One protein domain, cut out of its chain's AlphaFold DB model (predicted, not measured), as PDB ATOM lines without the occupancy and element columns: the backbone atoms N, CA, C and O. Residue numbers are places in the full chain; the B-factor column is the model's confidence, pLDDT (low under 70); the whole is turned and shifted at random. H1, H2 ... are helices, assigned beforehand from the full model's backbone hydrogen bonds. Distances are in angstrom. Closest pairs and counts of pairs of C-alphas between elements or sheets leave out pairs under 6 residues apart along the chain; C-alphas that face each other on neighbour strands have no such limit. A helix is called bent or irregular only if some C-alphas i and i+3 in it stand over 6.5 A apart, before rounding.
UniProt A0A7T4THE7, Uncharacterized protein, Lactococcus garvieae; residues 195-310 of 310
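This is residues 195 to 310 of the 310 residues of an uncharacterized protein of Lactococcus garvieae (UniProt A0A7T4THE7). Picture four crossed helices, H3 to H6, clustered into one body with H4 near its middle, and a smaller pair, H1 and H2, side by side and loosely joined to one side of that body. Residues 195 to 207, which hold no named element, lie at the outer side of this pair, 15 to 21 A from the mean of the C-alphas. The 116 printed residues have six named helices, H1 to H6 in order along the chain, and no named strand: the class is all helix. The whole is compact, with a radius of gyration of the C-alphas of 13.6 A and spans of 37 by 30 by 27 A.

Past residue 207, look for H1, residues 208 to 215, and H2, residues 226 to 234, a helical hairpin. They only just touch, with 3 pairs of C-alphas within 8 A, the closest those of Lys 208 and Leu 233 at 6.7 A, and run opposite ways at a shallow tilt of 18 degrees. H2 is irregular: C-alphas 228 and 231 are 7.4 A apart. Next come H3, residues 242 to 257, and the hub, H4, residues 263 to 272. H3 touches H4 with residues 248 to 255 alone, at a steep tilt of 52 degrees; their closest C-alphas, of Cys 251 and Val 265, are 6.4 A apart. H2 and H4 only just touch, with 3 pairs within 8 A and only at their ends; the closest C-alphas are those of Met 226 and Leu 266, 6.8 A apart. H5, residues 280 to 291, touches H4 with 23 pairs within 8 A, the closest C-alphas those of Asn 268 and Gly 285 at 4.3 A, at a steep tilt of 56 degrees, opposite ways. H6, residues 296 to 309, touches H3, where the closest C-alphas, of Thr 244 and Ile 302, are 5.5 A apart. H6 touches H5 too, with the C-alphas of Ile 286 and Val 299 closest at 6.7 A. H6 and H4 only just touch, with 3 pairs within 8 A, the closest the C-alphas of Ala 272 and Ile 303 at 6.6 A, about perpendicular at 85 degrees. H1 is apart from H3, H5 and H6. In H1, H3, H4, H5 and H6 every O i to N i+4 pair is within hydrogen-bond range; in H2 it is 3 of 5.

Find C-alpha 208 at (229.198, 275.510, 182.886), where H1 begins; it spans 10.9 A, and H2 11.5 A. H3, the longest, runs 22.7 A from C-alpha 242 at (215.023, 269.149, 170.789). H4 spans 14.3 A, H5 16.3 A, and H6 19.9 A to C-alpha 309 at (226.231, 265.998, 175.906).

The two C-alphas farthest apart, of Gly 197 and Gly 278, are 40.8 A apart. The printed part has no cut and ends at residue 310, the chain's last. The links H3 to H4 and H5 to H6 are tight, the other three short. Mean pLDDT of the printed part is 82.2; residues 204 to 209, 217 to 219, 235 to 238, 276 to 278 and 309 to 310 are under 70.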
ATOM      1  N   ILE A 195     218.213 289.597 181.506       81.44
ATOM      2  CA  ILE A 195     217.086 288.709 181.819       81.44
ATOM      3  C   ILE A 195     216.084 289.509 182.641       81.44
ATOM      4  O   ILE A 195     216.442 290.046 183.686       81.44
ATOM      5  N   GLY A 196     214.844 289.641 182.163       78.12
ATOM      6  CA  GLY A 196     213.797 290.372 182.892       78.12
ATOM      7  C   GLY A 196     214.152 291.829 183.220       78.12
ATOM      8  O   GLY A 196     213.717 292.347 184.240       78.12
ATOM      9  N   GLY A 197     214.987 292.477 182.399       81.44
ATOM     10  CA  GLY A 197     215.486 293.836 182.651       81.44
ATOM     11  C   GLY A 197     216.708 293.922 183.577       81.44
ATOM     12  O   GLY A 197     217.257 295.007 183.747       81.44
ATOM     13  N   VAL A 198     217.183 292.800 184.130       80.56
ATOM     14  CA  VAL A 198     218.384 292.739 184.973       80.56
ATOM     15  C   VAL A 198     219.594 292.337 184.135       80.56
ATOM     16  O   VAL A 198     219.630 291.247 183.551       80.56
ATOM     17  N   LYS A 199     220.603 293.214 184.097       84.44
ATOM     18  CA  LYS A 199     221.888 292.946 183.444       84.44
ATOM     19  C   LYS A 199     222.675 291.909 184.249       84.44
ATOM     20  O   LYS A 199     222.997 292.136 185.412       84.44
ATOM     21  N   GLN A 200     222.982 290.787 183.615       83.62
ATOM     22  CA  GLN A 200     223.792 289.716 184.182       83.62
ATOM     23  C   GLN A 200     225.287 290.046 184.047       83.62
ATOM     24  O   GLN A 200     225.664 290.814 183.155       83.62
ATOM     25  N   PRO A 201     226.146 289.497 184.924       76.62
ATOM     26  CA  PRO A 201     227.589 289.663 184.797       76.62
ATOM     27  C   PRO A 201     228.099 289.084 183.474       76.62
ATOM     28  O   PRO A 201     227.494 288.180 182.899       76.62
ATOM     29  N   ASN A 202     229.245 289.584 183.018       78.44
ATOM     30  CA  ASN A 202     229.940 289.009 181.877       78.44
ATOM     31  C   ASN A 202     230.358 287.565 182.207       78.44
ATOM     32  O   ASN A 202     231.150 287.342 183.127       78.44
ATOM     33  N   MET A 203     229.828 286.604 181.448       72.12
ATOM     34  CA  MET A 203     230.073 285.174 181.642       72.12
ATOM     35  C   MET A 203     231.141 284.621 180.689       72.12
ATOM     36  O   MET A 203     231.373 283.413 180.640       72.12
ATOM     37  N   THR A 204     231.833 285.477 179.931       66.81
ATOM     38  CA  THR A 204     232.961 285.068 179.094       66.81
ATOM     39  C   THR A 204     234.018 284.361 179.942       66.81
ATOM     40  O   THR A 204     234.565 284.916 180.894       66.81
ATOM     41  N   GLY A 205     234.326 283.116 179.571       58.31
ATOM     42  CA  GLY A 205     235.314 282.295 180.271       58.31
ATOM     43  C   GLY A 205     234.805 281.629 181.549       58.31
ATOM     44  O   GLY A 205     235.591 280.943 182.201       58.31
ATOM     45  N   TRP A 206     233.521 281.787 181.895       62.16
ATOM     46  CA  TRP A 206     232.916 281.022 182.981       62.16
ATOM     47  C   TRP A 206     232.918 279.530 182.644       62.16
ATOM     48  O   TRP A 206     233.025 279.129 181.487       62.16
ATOM     49  N   THR A 207     232.824 278.677 183.652       66.00
ATOM     50  CA  THR A 207     232.537 277.258 183.469       66.00
ATOM     51  C   THR A 207     231.028 277.056 183.409       66.00
ATOM     52  O   THR A 207     230.245 277.855 183.923       66.00
ATOM     53  N   LYS A 208     230.600 275.929 182.839       67.12
ATOM     54  CA  LYS A 208     229.198 275.510 182.886       67.12
ATOM     55  C   LYS A 208     228.642 275.496 184.314       67.12
ATOM     56  O   LYS A 208     227.510 275.909 184.533       67.12
ATOM     57  N   HIS A 209     229.439 275.046 185.282       66.25
ATOM     58  CA  HIS A 209     229.021 275.009 186.680       66.25
ATOM     59  C   HIS A 209     228.779 276.416 187.233       66.25
ATOM     60  O   HIS A 209     227.747 276.648 187.842       66.25
ATOM     61  N   GLN A 210     229.653 277.377 186.913       71.38
ATOM     62  CA  GLN A 210     229.487 278.777 187.317       71.38
ATOM     63  C   GLN A 210     228.222 279.414 186.730       71.38
ATOM     64  O   GLN A 210     227.529 280.152 187.427       71.38
ATOM     65  N   ILE A 211     227.894 279.106 185.472       76.81
ATOM     66  CA  ILE A 211     226.647 279.564 184.843       76.81
ATOM     67  C   ILE A 211     225.448 278.968 185.582       76.81
ATOM     68  O   ILE A 211     224.533 279.692 185.966       76.81
ATOM     69  N   ILE A 212     225.452 277.655 185.814       78.25
ATOM     70  CA  ILE A 212     224.315 276.998 186.453       78.25
ATOM     71  C   ILE A 212     224.154 277.426 187.919       78.25
ATOM     72  O   ILE A 212     223.031 277.660 188.350       78.25
ATOM     73  N   ASP A 213     225.243 277.580 188.671       75.81
ATOM     74  CA  ASP A 213     225.200 278.041 190.059       75.81
ATOM     75  C   ASP A 213     224.687 279.474 190.164       75.81
ATOM     76  O   ASP A 213     223.900 279.768 191.058       75.81
ATOM     77  N   HIS A 214     225.089 280.360 189.243       81.31
ATOM     78  CA  HIS A 214     224.592 281.734 189.220       81.31
ATOM     79  C   HIS A 214     223.082 281.781 189.001       81.31
ATOM     80  O   HIS A 214     222.422 282.557 189.678       81.31
ATOM     81  N   PHE A 215     222.532 280.937 188.124       84.38
ATOM     82  CA  PHE A 215     221.104 280.934 187.768       84.38
ATOM     83  C   PHE A 215     220.229 279.934 188.554       84.38
ATOM     84  O   PHE A 215     218.999 279.911 188.414       84.38
ATOM     85  N   GLY A 216     220.853 279.080 189.366       79.44
ATOM     86  CA  GLY A 216     220.199 278.097 190.224       79.44
ATOM     87  C   GLY A 216     219.630 278.707 191.509       79.44
ATOM     88  O   GLY A 216     219.844 279.872 191.828       79.44
ATOM     89  N   GLY A 217     218.907 277.906 192.297       63.09
ATOM     90  CA  GLY A 217     218.144 278.392 193.464       63.09
ATOM     91  C   GLY A 217     218.953 278.944 194.643       63.09
ATOM     92  O   GLY A 217     218.351 279.506 195.550       63.09
ATOM     93  N   ASN A 218     220.283 278.805 194.631       57.34
ATOM     94  CA  ASN A 218     221.196 279.395 195.620       57.34
ATOM     95  C   ASN A 218     222.092 280.498 195.016       57.34
ATOM     96  O   ASN A 218     222.979 281.011 195.698       57.34
ATOM     97  N   GLY A 219     221.899 280.820 193.734       60.78
ATOM     98  CA  GLY A 219     222.656 281.823 192.997       60.78
ATOM     99  C   GLY A 219     222.079 283.229 193.116       60.78
ATOM    100  O   GLY A 219     220.984 283.441 193.632       60.78
ATOM    101  N   THR A 220     222.828 284.215 192.619       70.06
ATOM    102  CA  THR A 220     222.378 285.623 192.570       70.06
ATOM    103  C   THR A 220     221.658 285.989 191.269       70.06
ATOM    104  O   THR A 220     221.064 287.059 191.167       70.06
ATOM    105  N   GLY A 221     221.722 285.120 190.263       75.00
ATOM    106  CA  GLY A 221     221.074 285.266 188.970       75.00
ATOM    107  C   GLY A 221     219.665 284.694 188.991       75.00
ATOM    108  O   GLY A 221     219.451 283.516 189.257       75.00
ATOM    109  N   GLN A 222     218.690 285.532 188.662       80.31
ATOM    110  CA  GLN A 222     217.319 285.087 188.446       80.31
ATOM    111  C   GLN A 222     217.113 284.749 186.970       80.31
ATOM    112  O   GLN A 222     217.614 285.452 186.090       80.31
ATOM    113  N   ILE A 223     216.358 283.684 186.710       85.06
ATOM    114  CA  ILE A 223     215.888 283.326 185.371       85.06
ATOM    115  C   ILE A 223     214.365 283.400 185.324       85.06
ATOM    116  O   ILE A 223     213.699 282.983 186.272       85.06
ATOM    117  N   ASN A 224     213.816 283.905 184.218       84.94
ATOM    118  CA  ASN A 224     212.382 283.786 183.942       84.94
ATOM    119  C   ASN A 224     212.083 282.457 183.244       84.94
ATOM    120  O   ASN A 224     210.966 281.952 183.310       84.94
ATOM    121  N   SER A 225     213.094 281.892 182.586       88.69
ATOM    122  CA  SER A 225     213.044 280.600 181.928       88.69
ATOM    123  C   SER A 225     214.445 279.992 181.789       88.69
ATOM    124  O   SER A 225     215.435 280.692 181.586       88.69
ATOM    125  N   MET A 226     214.544 278.663 181.805       85.62
ATOM    126  CA  MET A 226     215.725 277.917 181.368       85.62
ATOM    127  C   MET A 226     216.130 278.240 179.923       85.62
ATOM    128  O   MET A 226     217.300 278.081 179.570       85.62
ATOM    129  N   PHE A 227     215.205 278.716 179.083       88.50
ATOM    130  CA  PHE A 227     215.518 279.179 177.732       88.50
ATOM    131  C   PHE A 227     216.323 280.489 177.721       88.50
ATOM    132  O   PHE A 227     217.073 280.703 176.769       88.50
ATOM    133  N   ASP A 228     216.258 281.307 178.779       86.19
ATOM    134  CA  ASP A 228     217.058 282.537 178.898       86.19
ATOM    135  C   ASP A 228     218.561 282.225 178.955       86.19
ATOM    136  O   ASP A 228     219.390 282.970 178.436       86.19
ATOM    137  N   ILE A 229     218.910 281.084 179.555       80.81
ATOM    138  CA  ILE A 229     220.293 280.629 179.735       80.81
ATOM    139  C   ILE A 229     220.682 279.529 178.745       80.81
ATOM    140  O   ILE A 229     221.843 279.128 178.694       80.81
ATOM    141  N   LYS A 230     219.740 279.054 177.916       82.44
ATOM    142  CA  LYS A 230     219.979 278.032 176.889       82.44
ATOM    143  C   LYS A 230     221.163 278.371 175.980       82.44
ATOM    144  O   LYS A 230     221.996 277.491 175.806       82.44
ATOM    145  N   PRO A 231     221.312 279.597 175.439       77.44
ATOM    146  CA  PRO A 231     222.463 279.918 174.598       77.44
ATOM    147  C   PRO A 231     223.797 279.834 175.356       77.44
ATOM    148  O   PRO A 231     224.800 279.422 174.779       77.44
ATOM    149  N   ALA A 232     223.799 280.174 176.650       72.06
ATOM    150  CA  ALA A 232     224.970 280.051 177.512       72.06
ATOM    151  C   ALA A 232     225.295 278.583 177.830       72.06
ATOM    152  O   ALA A 232     226.462 278.223 177.882       72.06
ATOM    153  N   LEU A 233     224.292 277.715 177.996       72.38
ATOM    154  CA  LEU A 233     224.480 276.275 178.221       72.38
ATOM    155  C   LEU A 233     224.885 275.524 176.940       72.38
ATOM    156  O   LEU A 233     225.788 274.689 176.970       72.38
ATOM    157  N   ASP A 234     224.264 275.858 175.807       72.88
ATOM    158  CA  ASP A 234     224.551 275.295 174.479       72.88
ATOM    159  C   ASP A 234     225.963 275.631 173.986       72.88
ATOM    160  O   ASP A 234     226.482 274.984 173.083       72.88
ATOM    161  N   ALA A 235     226.589 276.634 174.591       63.59
ATOM    162  CA  ALA A 235     227.966 277.002 174.347       63.59
ATOM    163  C   ALA A 235     228.972 275.946 174.879       63.59
ATOM    164  O   ALA A 235     230.038 275.739 174.299       63.59
ATOM    165  N   TYR A 236     228.649 275.234 175.960       56.00
ATOM    166  CA  TYR A 236     229.576 274.278 176.591       56.00
ATOM    167  C   TYR A 236     229.320 272.824 176.183       56.00
ATOM    168  O   TYR A 236     230.213 271.985 176.317       56.00
ATOM    169  N   ASN A 237     228.127 272.532 175.668       55.97
ATOM    170  CA  ASN A 237     227.662 271.185 175.366       55.97
ATOM    171  C   ASN A 237     227.644 270.910 173.856       55.97
ATOM    172  O   ASN A 237     227.493 271.814 173.037       55.97
ATOM    173  N   LYS A 238     227.651 269.629 173.469       59.56
ATOM    174  CA  LYS A 238     226.978 269.249 172.213       59.56
ATOM    175  C   LYS A 238     225.483 269.532 172.424       59.56
ATOM    176  O   LYS A 238     224.958 269.176 173.466       59.56
ATOM    177  N   HIS A 239     224.805 270.240 171.522       71.88
ATOM    178  CA  HIS A 239     223.420 270.686 171.758       71.88
ATOM    179  C   HIS A 239     222.520 269.567 172.315       71.88
ATOM    180  O   HIS A 239     222.430 268.496 171.710       71.88
ATOM    181  N   LEU A 240     221.843 269.826 173.445       84.06
ATOM    182  CA  LEU A 240     220.805 268.915 173.943       84.06
ATOM    183  C   LEU A 240     219.749 268.723 172.852       84.06
ATOM    184  O   LEU A 240     219.429 269.653 172.100       84.06
ATOM    185  N   LYS A 241     219.177 267.523 172.773       89.44
ATOM    186  CA  LYS A 241     218.149 267.194 171.786       89.44
ATOM    187  C   LYS A 241     216.956 268.134 171.930       89.44
ATOM    188  O   LYS A 241     216.559 268.521 173.031       89.44
ATOM    189  N   THR A 242     216.296 268.414 170.810       90.12
ATOM    190  CA  THR A 242     215.023 269.149 170.789       90.12
ATOM    191  C   THR A 242     213.981 268.514 171.716       90.12
ATOM    192  O   THR A 242     213.243 269.230 172.386       90.12
ATOM    193  N   SER A 243     213.947 267.179 171.814       92.75
ATOM    194  CA  SER A 243     213.069 266.458 172.744       92.75
ATOM    195  C   SER A 243     213.339 266.819 174.206       92.75
ATOM    196  O   SER A 243     212.397 267.087 174.942       92.75
ATOM    197  N   THR A 244     214.608 266.912 174.608       92.06
ATOM    198  CA  THR A 244     215.022 267.311 175.961       92.06
ATOM    199  C   THR A 244     214.521 268.715 176.293       92.06
ATOM    200  O   THR A 244     213.901 268.923 177.334       92.06
ATOM    201  N   TRP A 245     214.689 269.668 175.372       91.06
ATOM    202  CA  TRP A 245     214.161 271.027 175.543       91.06
ATOM    203  C   TRP A 245     212.627 271.085 175.572       91.06
ATOM    204  O   TRP A 245     212.065 271.898 176.304       91.06
ATOM    205  N   ASN A 246     211.935 270.209 174.840       94.25
ATOM    206  CA  ASN A 246     210.477 270.102 174.919       94.25
ATOM    207  C   ASN A 246     210.018 269.585 176.291       94.25
ATOM    208  O   ASN A 246     209.064 270.121 176.852       94.25
ATOM    209  N   TYR A 247     210.714 268.597 176.862       96.19
ATOM    210  CA  TYR A 247     210.416 268.097 178.209       96.19
ATOM    211  C   TYR A 247     210.703 269.151 179.291       96.19
ATOM    212  O   TYR A 247     209.911 269.315 180.219       96.19
ATOM    213  N   ILE A 248     211.780 269.930 179.142       92.50
ATOM    214  CA  ILE A 248     212.069 271.082 180.012       92.50
ATOM    215  C   ILE A 248     210.933 272.111 179.937       92.50
ATOM    216  O   ILE A 248     210.425 272.530 180.975       92.50
ATOM    217  N   ARG A 249     210.456 272.458 178.734       94.06
ATOM    218  CA  ARG A 249     209.325 273.387 178.549       94.06
ATOM    219  C   ARG A 249     208.031 272.889 179.197       94.06
ATOM    220  O   ARG A 249     207.256 273.683 179.733       94.06
ATOM    221  N   GLN A 250     207.787 271.581 179.159       94.69
ATOM    222  CA  GLN A 250     206.652 270.975 179.853       94.69
ATOM    223  C   GLN A 250     206.761 271.194 181.372       94.69
ATOM    224  O   GLN A 250     205.795 271.633 181.997       94.69
ATOM    225  N   CYS A 251     207.950 270.985 181.945       94.44
ATOM    226  CA  CYS A 251     208.205 271.254 183.362       94.44
ATOM    227  C   CYS A 251     208.067 272.744 183.715       94.44
ATOM    228  O   CYS A 251     207.531 273.082 184.769       94.44
ATOM    229  N   GLU A 252     208.511 273.655 182.845       92.25
ATOM    230  CA  GLU A 252     208.330 275.103 183.034       92.25
ATOM    231  C   GLU A 252     206.856 275.513 183.029       92.25
ATOM    232  O   GLU A 252     206.429 276.335 183.839       92.25
ATOM    233  N   THR A 253     206.053 274.901 182.155       93.06
ATOM    234  CA  THR A 253     204.601 275.132 182.116       93.06
ATOM    235  C   THR A 253     203.956 274.702 183.431       93.06
ATOM    236  O   THR A 253     203.165 275.451 184.008       93.06
ATOM    237  N   TYR A 254     204.334 273.526 183.943       93.75
ATOM    238  CA  TYR A 254     203.858 273.034 185.234       93.75
ATOM    239  C   TYR A 254     204.266 273.963 186.385       93.75
ATOM    240  O   TYR A 254     203.414 274.398 187.156       93.75
ATOM    241  N   THR A 255     205.556 274.291 186.488       90.50
ATOM    242  CA  THR A 255     206.090 275.134 187.569       90.50
ATOM    243  C   THR A 255     205.465 276.526 187.560       90.50
ATOM    244  O   THR A 255     205.057 277.004 188.616       90.50
ATOM    245  N   THR A 256     205.262 277.125 186.383       90.12
ATOM    246  CA  THR A 256     204.557 278.408 186.232       90.12
ATOM    247  C   THR A 256     203.116 278.329 186.739       90.12
ATOM    248  O   THR A 256     202.694 279.177 187.523       90.12
ATOM    249  N   ALA A 257     202.369 277.288 186.348       92.38
ATOM    250  CA  ALA A 257     200.987 277.083 186.791       92.38
ATOM    251  C   ALA A 257     200.860 276.868 188.313       92.38
ATOM    252  O   ALA A 257     199.793 277.095 188.874       92.38
ATOM    253  N   HIS A 258     201.946 276.460 188.973       92.44
ATOM    254  CA  HIS A 258     202.011 276.218 190.416       92.44
ATOM    255  C   HIS A 258     202.841 277.277 191.164       92.44
ATOM    256  O   HIS A 258     203.229 277.052 192.309       92.44
ATOM    257  N   HIS A 259     203.120 278.428 190.535       89.62
ATOM    258  CA  HIS A 259     203.871 279.550 191.121       89.62
ATOM    259  C   HIS A 259     205.262 279.176 191.665       89.62
ATOM    260  O   HIS A 259     205.763 279.773 192.619       89.62
ATOM    261  N   MET A 260     205.896 278.177 191.058       87.19
ATOM    262  CA  MET A 260     207.250 277.751 191.391       87.19
ATOM    263  C   MET A 260     208.276 278.549 190.580       87.19
ATOM    264  O   MET A 260     208.008 278.972 189.455       87.19
ATOM    265  N   SER A 261     209.477 278.729 191.136       84.06
ATOM    266  CA  SER A 261     210.568 279.398 190.421       84.06
ATOM    267  C   SER A 261     211.005 278.590 189.188       84.06
ATOM    268  O   SER A 261     211.202 277.377 189.316       84.06
ATOM    269  N   PRO A 262     211.260 279.226 188.029       79.31
ATOM    270  CA  PRO A 262     211.839 278.562 186.856       79.31
ATOM    271  C   PRO A 262     213.191 277.883 187.145       79.31
ATOM    272  O   PRO A 262     213.505 276.840 186.565       79.31
ATOM    273  N   SER A 263     213.960 278.388 188.122       82.62
ATOM    274  CA  SER A 263     215.192 277.750 188.614       82.62
ATOM    275  C   SER A 263     214.952 276.350 189.195       82.62
ATOM    276  O   SER A 263     215.876 275.541 189.239       82.62
ATOM    277  N   ALA A 264     213.725 276.022 189.621       85.44
ATOM    278  CA  ALA A 264     213.391 274.697 190.136       85.44
ATOM    279  C   ALA A 264     213.532 273.610 189.062       85.44
ATOM    280  O   ALA A 264     213.974 272.504 189.370       85.44
ATOM    281  N   VAL A 265     213.207 273.906 187.798       89.75
ATOM    282  CA  VAL A 265     213.380 272.936 186.704       89.75
ATOM    283  C   VAL A 265     214.868 272.643 186.497       89.75
ATOM    284  O   VAL A 265     215.262 271.479 186.464       89.75
ATOM    285  N   LEU A 266     215.703 273.687 186.473       86.25
ATOM    286  CA  LEU A 266     217.159 273.579 186.340       86.25
ATOM    287  C   LEU A 266     217.771 272.715 187.452       86.25
ATOM    288  O   LEU A 266     218.488 271.758 187.164       86.25
ATOM    289  N   LEU A 267     217.431 273.000 188.712       84.50
ATOM    290  CA  LEU A 267     217.936 272.254 189.868       84.50
ATOM    291  C   LEU A 267     217.522 270.783 189.841       84.50
ATOM    292  O   LEU A 267     218.323 269.914 190.171       84.50
ATOM    293  N   ASN A 268     216.283 270.487 189.444       90.25
ATOM    294  CA  ASN A 268     215.802 269.109 189.404       90.25
ATOM    295  C   ASN A 268     216.417 268.311 188.253       90.25
ATOM    296  O   ASN A 268     216.713 267.131 188.439       90.25
ATOM    297  N   VAL A 269     216.686 268.946 187.106       89.50
ATOM    298  CA  VAL A 269     217.475 268.337 186.023       89.50
ATOM    299  C   VAL A 269     218.902 268.049 186.496       89.50
ATOM    300  O   VAL A 269     219.382 266.933 186.317       89.50
ATOM    301  N   GLN A 270     219.564 268.998 187.168       84.12
ATOM    302  CA  GLN A 270     220.899 268.768 187.734       84.12
ATOM    303  C   GLN A 270     220.912 267.632 188.753       84.12
ATOM    304  O   GLN A 270     221.772 266.756 188.693       84.12
ATOM    305  N   ALA A 271     219.953 267.653 189.679       79.62
ATOM    306  CA  ALA A 271     219.806 266.649 190.713       79.62
ATOM    307  C   ALA A 271     219.613 265.266 190.083       79.62
ATOM    308  O   ALA A 271     220.394 264.363 190.358       79.62
ATOM    309  N   ALA A 272     218.658 265.115 189.160       85.00
ATOM    310  CA  ALA A 272     218.387 263.858 188.459       85.00
ATOM    311  C   ALA A 272     219.600 263.326 187.667       85.00
ATOM    312  O   ALA A 272     219.767 262.110 187.524       85.00
ATOM    313  N   SER A 273     220.463 264.223 187.187       84.69
ATOM    314  CA  SER A 273     221.695 263.893 186.469       84.69
ATOM    315  C   SER A 273     222.915 263.661 187.371       84.69
ATOM    316  O   SER A 273     223.995 263.391 186.844       84.69
ATOM    317  N   ASP A 274     222.781 263.691 188.700       76.31
ATOM    318  CA  ASP A 274     223.871 263.364 189.624       76.31
ATOM    319  C   ASP A 274     224.391 261.924 189.390       76.31
ATOM    320  O   ASP A 274     223.639 260.953 189.215       76.31
ATOM    321  N   LEU A 275     225.717 261.796 189.344       71.88
ATOM    322  CA  LEU A 275     226.438 260.544 189.104       71.88
ATOM    323  C   LEU A 275     226.842 259.832 190.401       71.88
ATOM    324  O   LEU A 275     227.388 258.729 190.343       71.88
ATOM    325  N   THR A 276     226.586 260.442 191.558       67.81
ATOM    326  CA  THR A 276     226.914 259.878 192.867       67.81
ATOM    327  C   THR A 276     226.080 258.608 193.117       67.81
ATOM    328  O   THR A 276     224.844 258.669 193.111       67.81
ATOM    329  N   PRO A 277     226.711 257.433 193.320       64.00
ATOM    330  CA  PRO A 277     225.987 256.190 193.580       64.00
ATOM    331  C   PRO A 277     225.098 256.305 194.824       64.00
ATOM    332  O   PRO A 277     225.556 256.749 195.872       64.00
ATOM    333  N   GLY A 278     223.828 255.907 194.714       66.00
ATOM    334  CA  GLY A 278     222.877 255.970 195.833       66.00
ATOM    335  C   GLY A 278     222.461 257.387 196.251       66.00
ATOM    336  O   GLY A 278     221.936 257.561 197.348       66.00
ATOM    337  N   SER A 279     222.693 258.400 195.409       74.50
ATOM    338  CA  SER A 279     222.355 259.789 195.726       74.50
ATOM    339  C   SER A 279     220.862 259.986 195.988       74.50
ATOM    340  O   SER A 279     220.016 259.808 195.107       74.50
ATOM    341  N   ILE A 280     220.544 260.435 197.204       71.69
ATOM    342  CA  ILE A 280     219.196 260.873 197.581       71.69
ATOM    343  C   ILE A 280     218.762 262.106 196.778       71.69
ATOM    344  O   ILE A 280     217.580 262.267 196.485       71.69
ATOM    345  N   VAL A 281     219.723 262.942 196.372       72.25
ATOM    346  CA  VAL A 281     219.487 264.141 195.560       72.25
ATOM    347  C   VAL A 281     219.066 263.730 194.154       72.25
ATOM    348  O   VAL A 281     218.088 264.258 193.632       72.25
ATOM    349  N   LYS A 282     219.713 262.702 193.593       83.00
ATOM    350  CA  LYS A 282     219.300 262.101 192.323       83.00
ATOM    351  C   LYS A 282     217.863 261.623 192.343       83.00
ATOM    352  O   LYS A 282     217.079 261.981 191.466       83.00
ATOM    353  N   GLN A 283     217.518 260.832 193.354       84.94
ATOM    354  CA  GLN A 283     216.172 260.290 193.460       84.94
ATOM    355  C   GLN A 283     215.129 261.398 193.660       84.94
ATOM    356  O   GLN A 283     214.061 261.342 193.055       84.94
ATOM    357  N   ALA A 284     215.447 262.430 194.447       83.31
ATOM    358  CA  ALA A 284     214.581 263.591 194.627       83.31
ATOM    359  C   ALA A 284     214.362 264.363 193.315       83.31
ATOM    360  O   ALA A 284     213.221 264.668 192.978       83.31
ATOM    361  N   GLY A 285     215.422 264.606 192.536       90.12
ATOM    362  CA  GLY A 285     215.323 265.253 191.225       90.12
ATOM    363  C   GLY A 285     214.444 264.470 190.250       90.12
ATOM    364  O   GLY A 285     213.553 265.043 189.627       90.12
ATOM    365  N   ILE A 286     214.629 263.146 190.178       92.50
ATOM    366  CA  ILE A 286     213.790 262.255 189.359       92.50
ATOM    367  C   ILE A 286     212.319 262.363 189.775       92.50
ATOM    368  O   ILE A 286     211.457 262.598 188.930       92.50
ATOM    369  N   ASN A 287     212.034 262.236 191.072       93.31
ATOM    370  CA  ASN A 287     210.669 262.286 191.595       93.31
ATOM    371  C   ASN A 287     210.003 263.644 191.320       93.31
ATOM    372  O   ASN A 287     208.834 263.691 190.940       93.31
ATOM    373  N   ASN A 288     210.750 264.740 191.457       94.56
ATOM    374  CA  ASN A 288     210.245 266.082 191.194       94.56
ATOM    375  C   ASN A 288     209.929 266.286 189.709       94.56
ATOM    376  O   ASN A 288     208.848 266.770 189.383       94.56
ATOM    377  N   LEU A 289     210.804 265.853 188.797       95.62
ATOM    378  CA  LEU A 289     210.533 265.934 187.357       95.62
ATOM    379  C   LEU A 289     209.302 265.111 186.952       95.62
ATOM    380  O   LEU A 289     208.515 265.553 186.117       95.62
ATOM    381  N   ILE A 290     209.089 263.953 187.585       97.12
ATOM    382  CA  ILE A 290     207.863 263.164 187.397       97.12
ATOM    383  C   ILE A 290     206.642 263.931 187.914       97.12
ATOM    384  O   ILE A 290     205.625 264.006 187.229       97.12
ATOM    385  N   SER A 291     206.750 264.558 189.091       95.62
ATOM    386  CA  SER A 291     205.671 265.383 189.649       95.62
ATOM    387  C   SER A 291     205.317 266.583 188.763       95.62
ATOM    388  O   SER A 291     204.170 267.016 188.759       95.62
ATOM    389  N   TYR A 292     206.265 267.059 187.944       95.12
ATOM    390  CA  TYR A 292     206.052 268.125 186.958       95.12
ATOM    391  C   TYR A 292     205.385 267.636 185.662       95.12
ATOM    392  O   TYR A 292     205.233 268.400 184.708       95.12
ATOM    393  N   GLY A 293     204.965 266.369 185.619       94.19
ATOM    394  CA  GLY A 293     204.204 265.785 184.518       94.19
ATOM    395  C   GLY A 293     205.035 264.984 183.519       94.19
ATOM    396  O   GLY A 293     204.507 264.628 182.463       94.19
ATOM    397  N   LEU A 294     206.306 264.687 183.815       97.44
ATOM    398  CA  LEU A 294     207.106 263.784 182.987       97.44
ATOM    399  C   LEU A 294     206.875 262.313 183.352       97.44
ATOM    400  O   LEU A 294     206.705 261.933 184.507       97.44
ATOM    401  N   THR A 295     206.934 261.447 182.348       97.88
ATOM    402  CA  THR A 295     207.014 259.995 182.536       97.88
ATOM    403  C   THR A 295     208.430 259.570 182.927       97.88
ATOM    404  O   THR A 295     209.409 260.250 182.615       97.88
ATOM    405  N   ASN A 296     208.567 258.381 183.527       96.62
ATOM    406  CA  ASN A 296     209.878 257.786 183.817       96.62
ATOM    407  C   ASN A 296     210.785 257.731 182.576       96.62
ATOM    408  O   ASN A 296     211.968 258.041 182.671       96.62
ATOM    409  N   ALA A 297     210.232 257.374 181.412       97.06
ATOM    410  CA  ALA A 297     210.987 257.300 180.162       97.06
ATOM    411  C   ALA A 297     211.539 258.674 179.744       97.06
ATOM    412  O   ALA A 297     212.720 258.788 179.435       97.06
ATOM    413  N   GLN A 298     210.721 259.726 179.824       97.75
ATOM    414  CA  GLN A 298     211.146 261.092 179.497       97.75
ATOM    415  C   GLN A 298     212.218 261.613 180.460       97.75
ATOM    416  O   GLN A 298     213.160 262.271 180.028       97.75
ATOM    417  N   VAL A 299     212.123 261.293 181.755       96.62
ATOM    418  CA  VAL A 299     213.168 261.660 182.725       96.62
ATOM    419  C   VAL A 299     214.480 260.935 182.419       96.62
ATOM    420  O   VAL A 299     215.538 261.561 182.444       96.62
ATOM    421  N   GLN A 300     214.433 259.645 182.074       94.81
ATOM    422  CA  GLN A 300     215.636 258.918 181.655       94.81
ATOM    423  C   GLN A 300     216.220 259.468 180.349       94.81
ATOM    424  O   GLN A 300     217.439 259.564 180.233       94.81
ATOM    425  N   ASP A 301     215.383 259.891 179.399       95.50
ATOM    426  CA  ASP A 301     215.842 260.562 178.181       95.50
ATOM    427  C   ASP A 301     216.608 261.850 178.502       95.50
ATOM    428  O   ASP A 301     217.693 262.046 177.959       95.50
ATOM    429  N   ILE A 302     216.097 262.691 179.414       92.81
ATOM    430  CA  ILE A 302     216.804 263.900 179.875       92.81
ATOM    431  C   ILE A 302     218.153 263.526 180.491       92.81
ATOM    432  O   ILE A 302     219.173 264.088 180.103       92.81
ATOM    433  N   ILE A 303     218.176 262.576 181.432       91.25
ATOM    434  CA  ILE A 303     219.402 262.175 182.140       91.25
ATOM    435  C   ILE A 303     220.454 261.674 181.149       91.25
ATOM    436  O   ILE A 303     221.594 262.138 181.175       91.25
ATOM    437  N   ASN A 304     220.058 260.769 180.252       89.50
ATOM    438  CA  ASN A 304     220.942 260.199 179.243       89.50
ATOM    439  C   ASN A 304     221.470 261.272 178.291       89.50
ATOM    440  O   ASN A 304     222.647 261.247 177.930       89.50
ATOM    441  N   ASP A 305     220.622 262.215 177.880       87.06
ATOM    442  CA  ASP A 305     221.007 263.289 176.969       87.06
ATOM    443  C   ASP A 305     221.955 264.290 177.640       87.06
ATOM    444  O   ASP A 305     222.958 264.664 177.036       87.06
ATOM    445  N   VAL A 306     221.711 264.645 178.906       84.19
ATOM    446  CA  VAL A 306     222.619 265.472 179.720       84.19
ATOM    447  C   VAL A 306     223.963 264.769 179.918       84.19
ATOM    448  O   VAL A 306     225.004 265.377 179.713       84.19
ATOM    449  N   HIS A 307     223.981 263.474 180.243       80.25
ATOM    450  CA  HIS A 307     225.236 262.721 180.389       80.25
ATOM    451  C   HIS A 307     226.004 262.583 179.073       80.25
ATOM    452  O   HIS A 307     227.230 262.633 179.063       80.25
ATOM    453  N   THR A 308     225.294 262.415 177.955       75.75
ATOM    454  CA  THR A 308     225.904 262.261 176.624       75.75
ATOM    455  C   THR A 308     226.518 263.567 176.125       75.75
ATOM    456  O   THR A 308     227.552 263.559 175.453       75.75
ATOM    457  N   ASN A 309     225.873 264.689 176.434       66.44
ATOM    458  CA  ASN A 309     226.231 265.998 175.906       66.44
ATOM    459  C   ASN A 309     227.005 266.878 176.897       66.44
ATOM    460  O   ASN A 309     227.357 268.005 176.538       66.44
ATOM    461  N   ASN A 310     227.321 266.320 178.073       54.28
ATOM    462  CA  ASN A 310     227.996 266.961 179.202       54.28
ATOM    463  C   ASN A 310     227.342 268.271 179.612       54.28
ATOM    464  O   ASN A 310     228.047 269.213 180.025       54.28
TER     465      ASN A 310